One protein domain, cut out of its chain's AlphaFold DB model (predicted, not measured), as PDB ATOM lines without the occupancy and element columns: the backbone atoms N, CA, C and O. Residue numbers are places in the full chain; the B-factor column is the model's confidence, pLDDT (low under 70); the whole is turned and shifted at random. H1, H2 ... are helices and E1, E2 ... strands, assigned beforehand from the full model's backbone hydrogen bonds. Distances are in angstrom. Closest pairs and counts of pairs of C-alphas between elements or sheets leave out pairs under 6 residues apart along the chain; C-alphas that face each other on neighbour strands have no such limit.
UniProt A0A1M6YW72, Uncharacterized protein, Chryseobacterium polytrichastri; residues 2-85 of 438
ATOM      1  N   GLU A   2     -31.652 -43.262 -20.654       64.00
ATOM      2  CA  GLU A   2     -32.594 -42.270 -20.092       64.00
ATOM      3  C   GLU A   2     -32.689 -40.968 -20.912       64.00
ATOM      4  O   GLU A   2     -33.787 -40.505 -21.207       64.00
ATOM      5  N   SER A   3     -31.558 -40.427 -21.385       76.38
ATOM      6  CA  SER A   3     -31.551 -39.254 -22.275       76.38
ATOM      7  C   SER A   3     -32.354 -39.498 -23.558       76.38
ATOM      8  O   SER A   3     -33.254 -38.727 -23.877       76.38
ATOM      9  N   THR A   4     -32.081 -40.593 -24.272       80.12
ATOM     10  CA  THR A   4     -32.769 -40.971 -25.517       80.12
ATOM     11  C   THR A   4     -34.286 -41.082 -25.340       80.12
ATOM     12  O   THR A   4     -35.031 -40.609 -26.194       80.12
ATOM     13  N   GLU A   5     -34.755 -41.653 -24.227       85.12
ATOM     14  CA  GLU A   5     -36.190 -41.742 -23.927       85.12
ATOM     15  C   GLU A   5     -36.835 -40.373 -23.700       85.12
ATOM     16  O   GLU A   5     -37.933 -40.128 -24.205       85.12
ATOM     17  N   ILE A   6     -36.163 -39.475 -22.971       89.06
ATOM     18  CA  ILE A   6     -36.626 -38.095 -22.779       89.06
ATOM     19  C   ILE A   6     -36.738 -37.394 -24.133       89.06
ATOM     20  O   ILE A   6     -37.744 -36.753 -24.418       89.06
ATOM     21  N   LEU A   7     -35.741 -37.554 -24.996       87.56
ATOM     22  CA  LEU A   7     -35.697 -36.899 -26.301       87.56
ATOM     23  C   LEU A   7     -36.789 -37.412 -27.239       87.56
ATOM     24  O   LEU A   7     -37.462 -36.621 -27.902       87.56
ATOM     25  N   GLN A   8     -37.047 -38.720 -27.227       88.38
ATOM     26  CA  GLN A   8     -38.208 -39.294 -27.902       88.38
ATOM     27  C   GLN A   8     -39.512 -38.720 -27.338       88.38
ATOM     28  O   GLN A   8     -40.411 -38.388 -28.105       88.38
ATOM     29  N   ALA A   9     -39.623 -38.551 -26.018       90.31
ATOM     30  CA  ALA A   9     -40.798 -37.929 -25.419       90.31
ATOM     31  C   ALA A   9     -40.962 -36.460 -25.844       90.31
ATOM     32  O   ALA A   9     -42.084 -36.047 -26.118       90.31
ATOM     33  N   ILE A  10     -39.881 -35.680 -25.947       92.12
ATOM     34  CA  ILE A  10     -39.932 -34.294 -26.440       92.12
ATOM     35  C   ILE A  10     -40.442 -34.268 -27.882       92.12
ATOM     36  O   ILE A  10     -41.396 -33.554 -28.195       92.12
ATOM     37  N   LEU A  11     -39.831 -35.067 -28.759       91.31
ATOM     38  CA  LEU A  11     -40.175 -35.114 -30.178       91.31
ATOM     39  C   LEU A  11     -41.629 -35.551 -30.415       91.31
ATOM     40  O   LEU A  11     -42.288 -35.040 -31.315       91.31
ATOM     41  N   LEU A  12     -42.162 -36.416 -29.551       90.25
ATOM     42  CA  LEU A  12     -43.553 -36.876 -29.588       90.25
ATOM     43  C   LEU A  12     -44.530 -35.974 -28.809       90.25
ATOM     44  O   LEU A  12     -45.674 -36.366 -28.603       90.25
ATOM     45  N   ASN A  13     -44.114 -34.790 -28.334       91.88
ATOM     46  CA  ASN A  13     -44.933 -33.906 -27.485       91.88
ATOM     47  C   ASN A  13     -45.477 -34.583 -26.201       91.88
ATOM     48  O   ASN A  13     -46.525 -34.205 -25.673       91.88
ATOM     49  N   LYS A  14     -44.747 -35.570 -25.666       91.25
ATOM     50  CA  LYS A  14     -45.066 -36.328 -24.442       91.25
ATOM     51  C   LYS A  14     -44.432 -35.736 -23.172       91.25
ATOM     52  O   LYS A  14     -44.549 -36.329 -22.101       91.25
ATOM     53  N   VAL A  15     -43.778 -34.574 -23.262       93.81
ATOM     54  CA  VAL A  15     -43.244 -33.831 -22.106       93.81
ATOM     55  C   VAL A  15     -44.213 -32.714 -21.720       93.81
ATOM     56  O   VAL A  15     -44.496 -31.798 -22.491       93.81
ATOM     57  N   LYS A  16     -44.741 -32.765 -20.495       92.50
ATOM     58  CA  LYS A  16     -45.643 -31.733 -19.979       92.50
ATOM     59  C   LYS A  16     -44.916 -30.386 -19.916       92.50
ATOM     60  O   LYS A  16     -43.763 -30.324 -19.504       92.50
ATOM     61  N   ASN A  17     -45.613 -29.311 -20.293       91.88
ATOM     62  CA  ASN A  17     -45.088 -27.940 -20.398       91.88
ATOM     63  C   ASN A  17     -43.988 -27.734 -21.458       91.88
ATOM     64  O   ASN A  17     -43.425 -26.647 -21.534       91.88
ATOM     65  N   PHE A  18     -43.733 -28.727 -22.313       91.31
ATOM     66  CA  PHE A  18     -42.868 -28.602 -23.482       91.31
ATOM     67  C   PHE A  18     -43.651 -29.085 -24.706       91.31
ATOM     68  O   PHE A  18     -43.688 -30.275 -25.011       91.31
ATOM     69  N   LYS A  19     -44.340 -28.160 -25.381       88.44
ATOM     70  CA  LYS A  19     -45.076 -28.453 -26.617       88.44
ATOM     71  C   LYS A  19     -44.511 -27.656 -27.775       88.44
ATOM     72  O   LYS A  19     -44.274 -26.457 -27.643       88.44
ATOM     73  N   TRP A  20     -44.379 -28.311 -28.917       92.44
ATOM     74  CA  TRP A  20     -43.899 -27.711 -30.152       92.44
ATOM     75  C   TRP A  20     -44.686 -28.247 -31.343       92.44
ATOM     76  O   TRP A  20     -45.213 -29.356 -31.301       92.44
ATOM     77  N   ASN A  21     -44.792 -27.448 -32.399       92.81
ATOM     78  CA  ASN A  21     -45.447 -27.849 -33.637       92.81
ATOM     79  C   ASN A  21     -44.766 -27.176 -34.821       92.81
ATOM     80  O   ASN A  21     -44.352 -26.021 -34.713       92.81
ATOM     81  N   TYR A  22     -44.717 -27.873 -35.952       92.00
ATOM     82  CA  TYR A  22     -44.031 -27.435 -37.163       92.00
ATOM     83  C   TYR A  22     -44.460 -26.024 -37.621       92.00
ATOM     84  O   TYR A  22     -43.618 -25.209 -37.984       92.00
ATOM     85  N   TYR A  23     -45.754 -25.685 -37.514       90.38
ATOM     86  CA  TYR A  23     -46.305 -24.396 -37.959       90.38
ATOM     87  C   TYR A  23     -45.888 -23.190 -37.096       90.38
ATOM     88  O   TYR A  23     -46.200 -22.043 -37.451       90.38
ATOM     89  N   LEU A  24     -45.258 -23.427 -35.938       89.31
ATOM     90  CA  LEU A  24     -44.749 -22.376 -35.054       89.31
ATOM     91  C   LEU A  24     -43.383 -21.846 -35.495       89.31
ATOM     92  O   LEU A  24     -43.007 -20.763 -35.054       89.31
ATOM     93  N   PHE A  25     -42.655 -22.581 -36.337       85.69
ATOM     94  CA  PHE A  25     -41.353 -22.150 -36.825       85.69
ATOM     95  C   PHE A  25     -41.526 -21.173 -37.986       85.69
ATOM     96  O   PHE A  25     -42.155 -21.488 -38.998       85.69
ATOM     97  N   ASP A  26     -40.990 -19.966 -37.812       74.00
ATOM     98  CA  ASP A  26     -40.962 -18.941 -38.845       74.00
ATOM     99  C   ASP A  26     -39.550 -18.840 -39.421       74.00
ATOM    100  O   ASP A  26     -38.636 -18.294 -38.808       74.00
ATOM    101  N   PHE A  27     -39.385 -19.389 -40.619       76.44
ATOM    102  CA  PHE A  27     -38.112 -19.411 -41.331       76.44
ATOM    103  C   PHE A  27     -37.821 -18.127 -42.121       76.44
ATOM    104  O   PHE A  27     -36.825 -18.071 -42.842       76.44
ATOM    105  N   SER A  28     -38.668 -17.095 -42.011       67.88
ATOM    106  CA  SER A  28     -38.435 -15.809 -42.677       67.88
ATOM    107  C   SER A  28     -37.289 -14.999 -42.051       67.88
ATOM    108  O   SER A  28     -36.616 -14.259 -42.767       67.88
ATOM    109  N   ASP A  29     -36.990 -15.191 -40.759       68.50
ATOM    110  CA  ASP A  29     -35.861 -14.555 -40.057       68.50
ATOM    111  C   ASP A  29     -34.592 -15.430 -40.104       68.50
ATOM    112  O   ASP A  29     -34.013 -15.838 -39.092       68.50
ATOM    113  N   LYS A  30     -34.175 -15.766 -41.329       69.19
ATOM    114  CA  LYS A  30     -33.019 -16.631 -41.608       69.19
ATOM    115  C   LYS A  30     -31.720 -16.188 -40.905       69.19
ATOM    116  O   LYS A  30     -31.077 -17.059 -40.317       69.19
ATOM    117  N   PRO A  31     -31.331 -14.892 -40.886       67.25
ATOM    118  CA  PRO A  31     -30.088 -14.461 -40.239       67.25
ATOM    119  C   PRO A  31     -30.067 -14.734 -38.735       67.25
ATOM    120  O   PRO A  31     -29.026 -15.106 -38.194       67.25
ATOM    121  N   LYS A  32     -31.211 -14.577 -38.059       64.75
ATOM    122  CA  LYS A  32     -31.328 -14.872 -36.635       64.75
ATOM    123  C   LYS A  32     -31.174 -16.365 -36.368       64.75
ATOM    124  O   LYS A  32     -30.373 -16.738 -35.522       64.75
ATOM    125  N   ILE A  33     -31.855 -17.211 -37.144       66.00
ATOM    126  CA  ILE A  33     -31.741 -18.670 -37.004       66.00
ATOM    127  C   ILE A  33     -30.294 -19.117 -37.251       66.00
ATOM    128  O   ILE A  33     -29.749 -19.879 -36.466       66.00
ATOM    129  N   GLU A  34     -29.629 -18.636 -38.303       69.62
ATOM    130  CA  GLU A  34     -28.232 -19.007 -38.579       69.62
ATOM    131  C   GLU A  34     -27.258 -18.544 -37.482       69.62
ATOM    132  O   GLU A  34     -26.321 -19.273 -37.145       69.62
ATOM    133  N   ALA A  35     -27.484 -17.361 -36.900       66.88
ATOM    134  CA  ALA A  35     -26.706 -16.869 -35.769       66.88
ATOM    135  C   ALA A  35     -26.926 -17.723 -34.509       66.88
ATOM    136  O   ALA A  35     -25.948 -18.154 -33.897       66.88
ATOM    137  N   ASP A  36     -28.183 -18.032 -34.178       60.44
ATOM    138  CA  ASP A  36     -28.554 -18.883 -33.043       60.44
ATOM    139  C   ASP A  36     -27.948 -20.290 -33.206       60.44
ATOM    140  O   ASP A  36     -27.322 -20.819 -32.287       60.44
ATOM    141  N   LEU A  37     -28.011 -20.864 -34.413       66.25
ATOM    142  CA  LEU A  37     -27.405 -22.160 -34.731       66.25
ATOM    143  C   LEU A  37     -25.881 -22.162 -34.599       66.25
ATOM    144  O   LEU A  37     -25.308 -23.169 -34.179       66.25
ATOM    145  N   LYS A  38     -25.209 -21.066 -34.963       68.19
ATOM    146  CA  LYS A  38     -23.757 -20.941 -34.803       68.19
ATOM    147  C   LYS A  38     -23.372 -20.857 -33.325       68.19
ATOM    148  O   LYS A  38     -22.466 -21.568 -32.907       68.19
ATOM    149  N   ILE A  39     -24.095 -20.052 -32.547       60.56
ATOM    150  CA  ILE A  39     -23.887 -19.903 -31.100       60.56
ATOM    151  C   ILE A  39     -24.111 -21.238 -30.380       60.56
ATOM    152  O   ILE A  39     -23.314 -21.618 -29.528       60.56
ATOM    153  N   ILE A  40     -25.162 -21.976 -30.741       59.09
ATOM    154  CA  ILE A  40     -25.510 -23.236 -30.077       59.09
ATOM    155  C   ILE A  40     -24.559 -24.370 -30.480       59.09
ATOM    156  O   ILE A  40     -24.205 -25.190 -29.640       59.09
ATOM    157  N   LYS A  41     -24.063 -24.403 -31.724       60.81
ATOM    158  CA  LYS A  41     -23.000 -25.346 -32.126       60.81
ATOM    159  C   LYS A  41     -21.691 -25.152 -31.371       60.81
ATOM    160  O   LYS A  41     -20.911 -26.091 -31.259       60.81
ATOM    161  N   GLU A  42     -21.435 -23.933 -30.916       60.69
ATOM    162  CA  GLU A  42     -20.258 -23.590 -30.122       60.69
ATOM    163  C   GLU A  42     -20.501 -23.812 -28.616       60.69
ATOM    164  O   GLU A  42     -19.552 -23.730 -27.839       60.69
ATOM    165  N   ASN A  43     -21.739 -24.124 -28.200       58.00
ATOM    166  CA  ASN A  43     -22.121 -24.217 -26.798       58.00
ATOM    167  C   ASN A  43     -23.023 -25.432 -26.486       58.00
ATOM    168  O   ASN A  43     -24.255 -25.329 -26.462       58.00
ATOM    169  N   ASP A  44     -22.392 -26.572 -26.173       65.94
ATOM    170  CA  ASP A  44     -23.056 -27.793 -25.679       65.94
ATOM    171  C   ASP A  44     -23.934 -27.539 -24.432       65.94
ATOM    172  O   ASP A  44     -24.869 -28.302 -24.160       65.94
ATOM    173  N   ASP A  45     -23.704 -26.435 -23.708       74.50
ATOM    174  CA  ASP A  45     -24.440 -26.092 -22.493       74.50
ATOM    175  C   ASP A  45     -25.935 -25.850 -22.749       74.50
ATOM    176  O   ASP A  45     -26.735 -26.092 -21.852       74.50
ATOM    177  N   PHE A  46     -26.357 -25.434 -23.953       79.00
ATOM    178  CA  PHE A  46     -27.774 -25.133 -24.215       79.00
ATOM    179  C   PHE A  46     -28.662 -26.387 -24.227       79.00
ATOM    180  O   PHE A  46     -29.737 -26.416 -23.620       79.00
ATOM    181  N   VAL A  47     -28.203 -27.460 -24.885       81.56
ATOM    182  CA  VAL A  47     -28.905 -28.755 -24.885       81.56
ATOM    183  C   VAL A  47     -28.920 -29.328 -23.468       81.56
ATOM    184  O   VAL A  47     -29.967 -29.782 -23.000       81.56
ATOM    185  N   VAL A  48     -27.786 -29.258 -22.764       85.31
ATOM    186  CA  VAL A  48     -27.664 -29.703 -21.370       85.31
ATOM    187  C   VAL A  48     -28.602 -28.911 -20.456       85.31
ATOM    188  O   VAL A  48     -29.286 -29.509 -19.628       85.31
ATOM    189  N   GLU A  49     -28.708 -27.593 -20.631       87.44
ATOM    190  CA  GLU A  49     -29.581 -26.722 -19.846       87.44
ATOM    191  C   GLU A  49     -31.051 -27.130 -19.989       87.44
ATOM    192  O   GLU A  49     -31.734 -27.331 -18.981       87.44
ATOM    193  N   ILE A  50     -31.545 -27.293 -21.220       88.94
ATOM    194  CA  ILE A  50     -32.933 -27.710 -21.457       88.94
ATOM    195  C   ILE A  50     -33.183 -29.100 -20.867       88.94
ATOM    196  O   ILE A  50     -34.164 -29.288 -20.144       88.94
ATOM    197  N   MET A  51     -32.286 -30.054 -21.123       89.94
ATOM    198  CA  MET A  51     -32.423 -31.428 -20.634       89.94
ATOM    199  C   MET A  51     -32.384 -31.496 -19.102       89.94
ATOM    200  O   MET A  51     -33.149 -32.255 -18.513       89.94
ATOM    201  N   SER A  52     -31.571 -30.662 -18.445       91.94
ATOM    202  CA  SER A  52     -31.475 -30.604 -16.977       91.94
ATOM    203  C   SER A  52     -32.771 -30.148 -16.295       91.94
ATOM    204  O   SER A  52     -32.999 -30.458 -15.128       91.94
ATOM    205  N   LYS A  53     -33.644 -29.436 -17.022       94.50
ATOM    206  CA  LYS A  53     -34.949 -28.964 -16.534       94.50
ATOM    207  C   LYS A  53     -36.075 -29.977 -16.746       94.50
ATOM    208  O   LYS A  53     -37.217 -29.664 -16.395       94.50
ATOM    209  N   ILE A  54     -35.791 -31.150 -17.317       94.75
ATOM    210  CA  ILE A  54     -36.773 -32.215 -17.522       94.75
ATOM    211  C   ILE A  54     -36.596 -33.285 -16.449       94.75
ATOM    212  O   ILE A  54     -35.537 -33.892 -16.321       94.75
ATOM    213  N   SER A  55     -37.661 -33.544 -15.698       93.56
ATOM    214  CA  SER A  55     -37.713 -34.585 -14.672       93.56
ATOM    215  C   SER A  55     -38.879 -35.537 -14.937       93.56
ATOM    216  O   SER A  55     -39.822 -35.212 -15.663       93.56
ATOM    217  N   LYS A  56     -38.824 -36.742 -14.361       93.44
ATOM    218  CA  LYS A  56     -39.933 -37.700 -14.404       93.44
ATOM    219  C   LYS A  56     -40.731 -37.612 -13.106       93.44
ATOM    220  O   LYS A  56     -40.249 -38.007 -12.049       93.44
ATOM    221  N   GLU A  57     -41.965 -37.136 -13.194       92.19
ATOM    222  CA  GLU A  57     -42.895 -36.993 -12.074       92.19
ATOM    223  C   GLU A  57     -44.081 -37.941 -12.279       92.19
ATOM    224  O   GLU A  57     -44.805 -37.844 -13.271       92.19
ATOM    225  N   ASN A  58     -44.283 -38.892 -11.359       89.31
ATOM    226  CA  ASN A  58     -45.380 -39.872 -11.422       89.31
ATOM    227  C   ASN A  58     -45.495 -40.588 -12.786       89.31
ATOM    228  O   ASN A  58     -46.584 -40.771 -13.325       89.31
ATOM    229  N   GLY A  59     -44.354 -40.959 -13.375       85.81
ATOM    230  CA  GLY A  59     -44.298 -41.648 -14.668       85.81
ATOM    231  C   GLY A  59     -44.392 -40.742 -15.903       85.81
ATOM    232  O   GLY A  59     -44.208 -41.245 -17.007       85.81
ATOM    233  N   THR A  60     -44.605 -39.434 -15.738       89.56
ATOM    234  CA  THR A  60     -44.706 -38.456 -16.835       89.56
ATOM    235  C   THR A  60     -43.492 -37.532 -16.839       89.56
ATOM    236  O   THR A  60     -43.059 -37.081 -15.783       89.56
ATOM    237  N   TYR A  61     -42.942 -37.226 -18.013       95.19
ATOM    238  CA  TYR A  61     -41.878 -36.228 -18.125       95.19
ATOM    239  C   TYR A  61     -42.455 -34.812 -18.024       95.19
ATOM    240  O   TYR A  61     -43.461 -34.500 -18.665       95.19
ATOM    241  N   VAL A  62     -41.816 -33.950 -17.235       95.38
ATOM    242  CA  VAL A  62     -42.241 -32.570 -16.977       95.38
ATOM    243  C   VAL A  62     -41.064 -31.635 -17.205       95.38
ATOM    244  O   VAL A  62     -39.988 -31.844 -16.654       95.38
ATOM    245  N   TYR A  63     -41.273 -30.592 -18.005       96.06
ATOM    246  CA  TYR A  63     -40.321 -29.499 -18.156       96.06
ATOM    247  C   TYR A  63     -40.625 -28.396 -17.136       96.06
ATOM    248  O   TYR A  63     -41.741 -27.872 -17.076       96.06
ATOM    249  N   SER A  64     -39.623 -28.065 -16.322       95.38
ATOM    250  CA  SER A  64     -39.707 -27.083 -15.231       95.38
ATOM    251  C   SER A  64     -39.207 -25.685 -15.615       95.38
ATOM    252  O   SER A  64     -39.312 -24.748 -14.823       95.38
ATOM    253  N   GLY A  65     -38.662 -25.522 -16.824       92.00
ATOM    254  CA  GLY A  65     -38.145 -24.244 -17.302       92.00
ATOM    255  C   GLY A  65     -39.221 -23.257 -17.753       92.00
ATOM    256  O   GLY A  65     -40.402 -23.583 -17.881       92.00
ATOM    257  N   ALA A  66     -38.787 -22.028 -18.037       90.69
ATOM    258  CA  ALA A  66     -39.631 -21.038 -18.697       90.69
ATOM    259  C   ALA A  66     -40.029 -21.518 -20.100       90.69
ATOM    260  O   ALA A  66     -39.253 -22.210 -20.765       90.69
ATOM    261  N   ALA A  67     -41.228 -21.131 -20.545       87.81
ATOM    262  CA  ALA A  67     -41.715 -21.452 -21.880       87.81
ATOM    263  C   ALA A  67     -40.717 -20.959 -22.936       87.81
ATOM    264  O   ALA A  67     -40.412 -19.767 -23.000       87.81
ATOM    265  N   LEU A  68     -40.213 -21.889 -23.744       86.19
ATOM    266  CA  LEU A  68     -39.281 -21.587 -24.819       86.19
ATOM    267  C   LEU A  68     -40.030 -20.956 -25.990       86.19
ATOM    268  O   LEU A  68     -41.160 -21.345 -26.307       86.19
ATOM    269  N   ASN A  69     -39.396 -19.983 -26.640       86.19
ATOM    270  CA  ASN A  69     -39.931 -19.461 -27.889       86.19
ATOM    271  C   ASN A  69     -39.684 -20.478 -29.031       86.19
ATOM    272  O   ASN A  69     -38.815 -21.344 -28.901       86.19
ATOM    273  N   PRO A  70     -40.429 -20.412 -30.151       86.50
ATOM    274  CA  PRO A  70     -40.271 -21.381 -31.236       86.50
ATOM    275  C   PRO A  70     -38.851 -21.472 -31.814       86.50
ATOM    276  O   PRO A  70     -38.417 -22.570 -32.146       86.50
ATOM    277  N   ASN A  71     -38.100 -20.371 -31.891       81.81
ATOM    278  CA  ASN A  71     -36.732 -20.386 -32.416       81.81
ATOM    279  C   ASN A  71     -35.767 -21.104 -31.462       81.81
ATOM    280  O   ASN A  71     -34.913 -21.858 -31.925       81.81
ATOM    281  N   ASP A  72     -35.932 -20.942 -30.145       83.31
ATOM    282  CA  ASP A  72     -35.135 -21.668 -29.142       83.31
ATOM    283  C   ASP A  72     -35.386 -23.177 -29.241       83.31
ATOM    284  O   ASP A  72     -34.452 -23.978 -29.235       83.31
ATOM    285  N   VAL A  73     -36.659 -23.572 -29.377       88.50
ATOM    286  CA  VAL A  73     -37.055 -24.977 -29.563       88.50
ATOM    287  C   VAL A  73     -36.472 -25.537 -30.859       88.50
ATOM    288  O   VAL A  73     -35.937 -26.644 -30.873       88.50
ATOM    289  N   PHE A  74     -36.557 -24.774 -31.948       85.81
ATOM    290  CA  PHE A  74     -35.999 -25.179 -33.229       85.81
ATOM    291  C   PHE A  74     -34.486 -25.378 -33.139       85.81
ATOM    292  O   PHE A  74     -33.963 -26.413 -33.546       85.81
ATOM    293  N   SER A  75     -33.785 -24.421 -32.540       80.75
ATOM    294  CA  SER A  75     -32.333 -24.471 -32.416       80.75
ATOM    295  C   SER A  75     -31.872 -25.600 -31.493       80.75
ATOM    296  O   SER A  75     -30.881 -26.264 -31.798       80.75
ATOM    297  N   PHE A  76     -32.634 -25.890 -30.431       85.62
ATOM    298  CA  PHE A  76     -32.463 -27.099 -29.626       85.62
ATOM    299  C   PHE A  76     -32.532 -28.356 -30.499       85.62
ATOM    300  O   PHE A  76     -31.626 -29.185 -30.422       85.62
ATOM    301  N   PHE A  77     -33.537 -28.491 -31.375       87.56
ATOM    302  CA  PHE A  77     -33.630 -29.650 -32.267       87.56
ATOM    303  C   PHE A  77     -32.468 -29.752 -33.245       87.56
ATOM    304  O   PHE A  77     -31.925 -30.839 -33.404       87.56
ATOM    305  N   VAL A  78     -32.052 -28.655 -33.878       80.88
ATOM    306  CA  VAL A  78     -30.945 -28.706 -34.845       80.88
ATOM    307  C   VAL A  78     -29.640 -29.130 -34.179       80.88
ATOM    308  O   VAL A  78     -28.951 -30.008 -34.697       80.88
ATOM    309  N   ALA A  79     -29.307 -28.538 -33.031       79.06
ATOM    310  CA  ALA A  79     -28.107 -28.895 -32.278       79.06
ATOM    311  C   ALA A  79     -28.152 -30.351 -31.816       79.06
ATOM    312  O   ALA A  79     -27.194 -31.105 -31.971       79.06
ATOM    313  N   PHE A  80     -29.311 -30.761 -31.312       79.19
ATOM    314  CA  PHE A  80     -29.505 -32.094 -30.790       79.19
ATOM    315  C   PHE A  80     -29.430 -33.184 -31.877       79.19
ATOM    316  O   PHE A  80     -28.791 -34.222 -31.680       79.19
ATOM    317  N   LEU A  81     -30.068 -32.964 -33.029       80.00
ATOM    318  CA  LEU A  81     -30.087 -33.914 -34.143       80.00
ATOM    319  C   LEU A  81     -28.715 -34.071 -34.803       80.00
ATOM    320  O   LEU A  81     -28.384 -35.169 -35.240       80.00
ATOM    321  N   ASP A  82     -27.892 -33.017 -34.809       74.50
ATOM    322  CA  ASP A  82     -26.491 -33.093 -35.255       74.50
ATOM    323  C   ASP A  82     -25.677 -34.067 -34.384       74.50
ATOM    324  O   ASP A  82     -24.839 -34.809 -34.891       74.50
ATOM    325  N   GLN A  83     -25.968 -34.118 -33.079       75.00
ATOM    326  CA  GLN A  83     -25.331 -35.041 -32.133       75.00
ATOM    327  C   GLN A  83     -25.929 -36.462 -32.172       75.00
ATOM    328  O   GLN A  83     -25.290 -37.410 -31.718       75.00
ATOM    329  N   ASN A  84     -27.157 -36.631 -32.684       76.62
ATOM    330  CA  ASN A  84     -27.923 -37.882 -32.608       76.62
ATOM    331  C   ASN A  84     -28.662 -38.191 -33.928       76.62
ATOM    332  O   ASN A  84     -29.898 -38.233 -33.948       76.62
ATOM    333  N   PRO A  85     -27.936 -38.456 -35.029       69.88
ATOM    334  CA  PRO A  85     -28.515 -38.552 -36.374       69.88
ATOM    335  C   PRO A  85     -29.578 -39.654 -36.530       69.88
ATOM    336  O   PRO A  85     -30.521 -39.492 -37.299       69.88
TER     337      PRO A  85
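This is residues 2 to 85 of the 438 residues of an uncharacterized protein of Chryseobacterium polytrichastri (UniProt A0A1M6YW72). H4 lies near the middle with H2 and H3 packed on it; H2 makes one end of an elongated body, and the small hairpin E1 E2, with H1 beside it, makes the other. The long stretch of residues 12 to 29 leads from H1 to H2. The printed part has 84 residues with four named helices and two antiparallel strands, in the order H1 H2 H3 E1 E2 H4, mostly helix. It is compact, radius of gyration of the C-alphas 12.8 A, spanning 41 by 26 by 24 A.

H1, residues 2 to 11, begins at C-alpha 2 (-32.594, -42.270, -20.092). H2 is residues 30 to 41, 16.3 A; H3 45 to 52; E1 54 to 57; E2 60 to 63. H4, residues 70 to 83, 20.3 A, ends at C-alpha 83 (-25.331, -35.041, -32.133).

H4 touches H2 at a steep tilt of 46 degrees, the same way, closest C-alphas Leu 37 and Ser 75, 5.9 A. With residues 76 to 80 alone H4 touches H3, about perpendicular at 80 degrees, closest C-alphas Val 47 and Phe 76, 6.2 A. In the hairpin E1 and E2, N 55 and O 62 are 3.0 A apart. Residues 15 to 16 pair parallel with 61 to 62 of E2. The closest C-alphas of H1 and E2, Ile 6 and Tyr 61, are 7.3 A apart. Every O i to N i+4 pair is within hydrogen-bond range in H1, H2, H3 and H4.

The farthest C-alphas, Pro 31 and Asn 58, are 41.4 A apart. The printed part has no cut; the link H1 to H2 is long. pLDDT is under 70 at residues 2, 28 to 44 and 85.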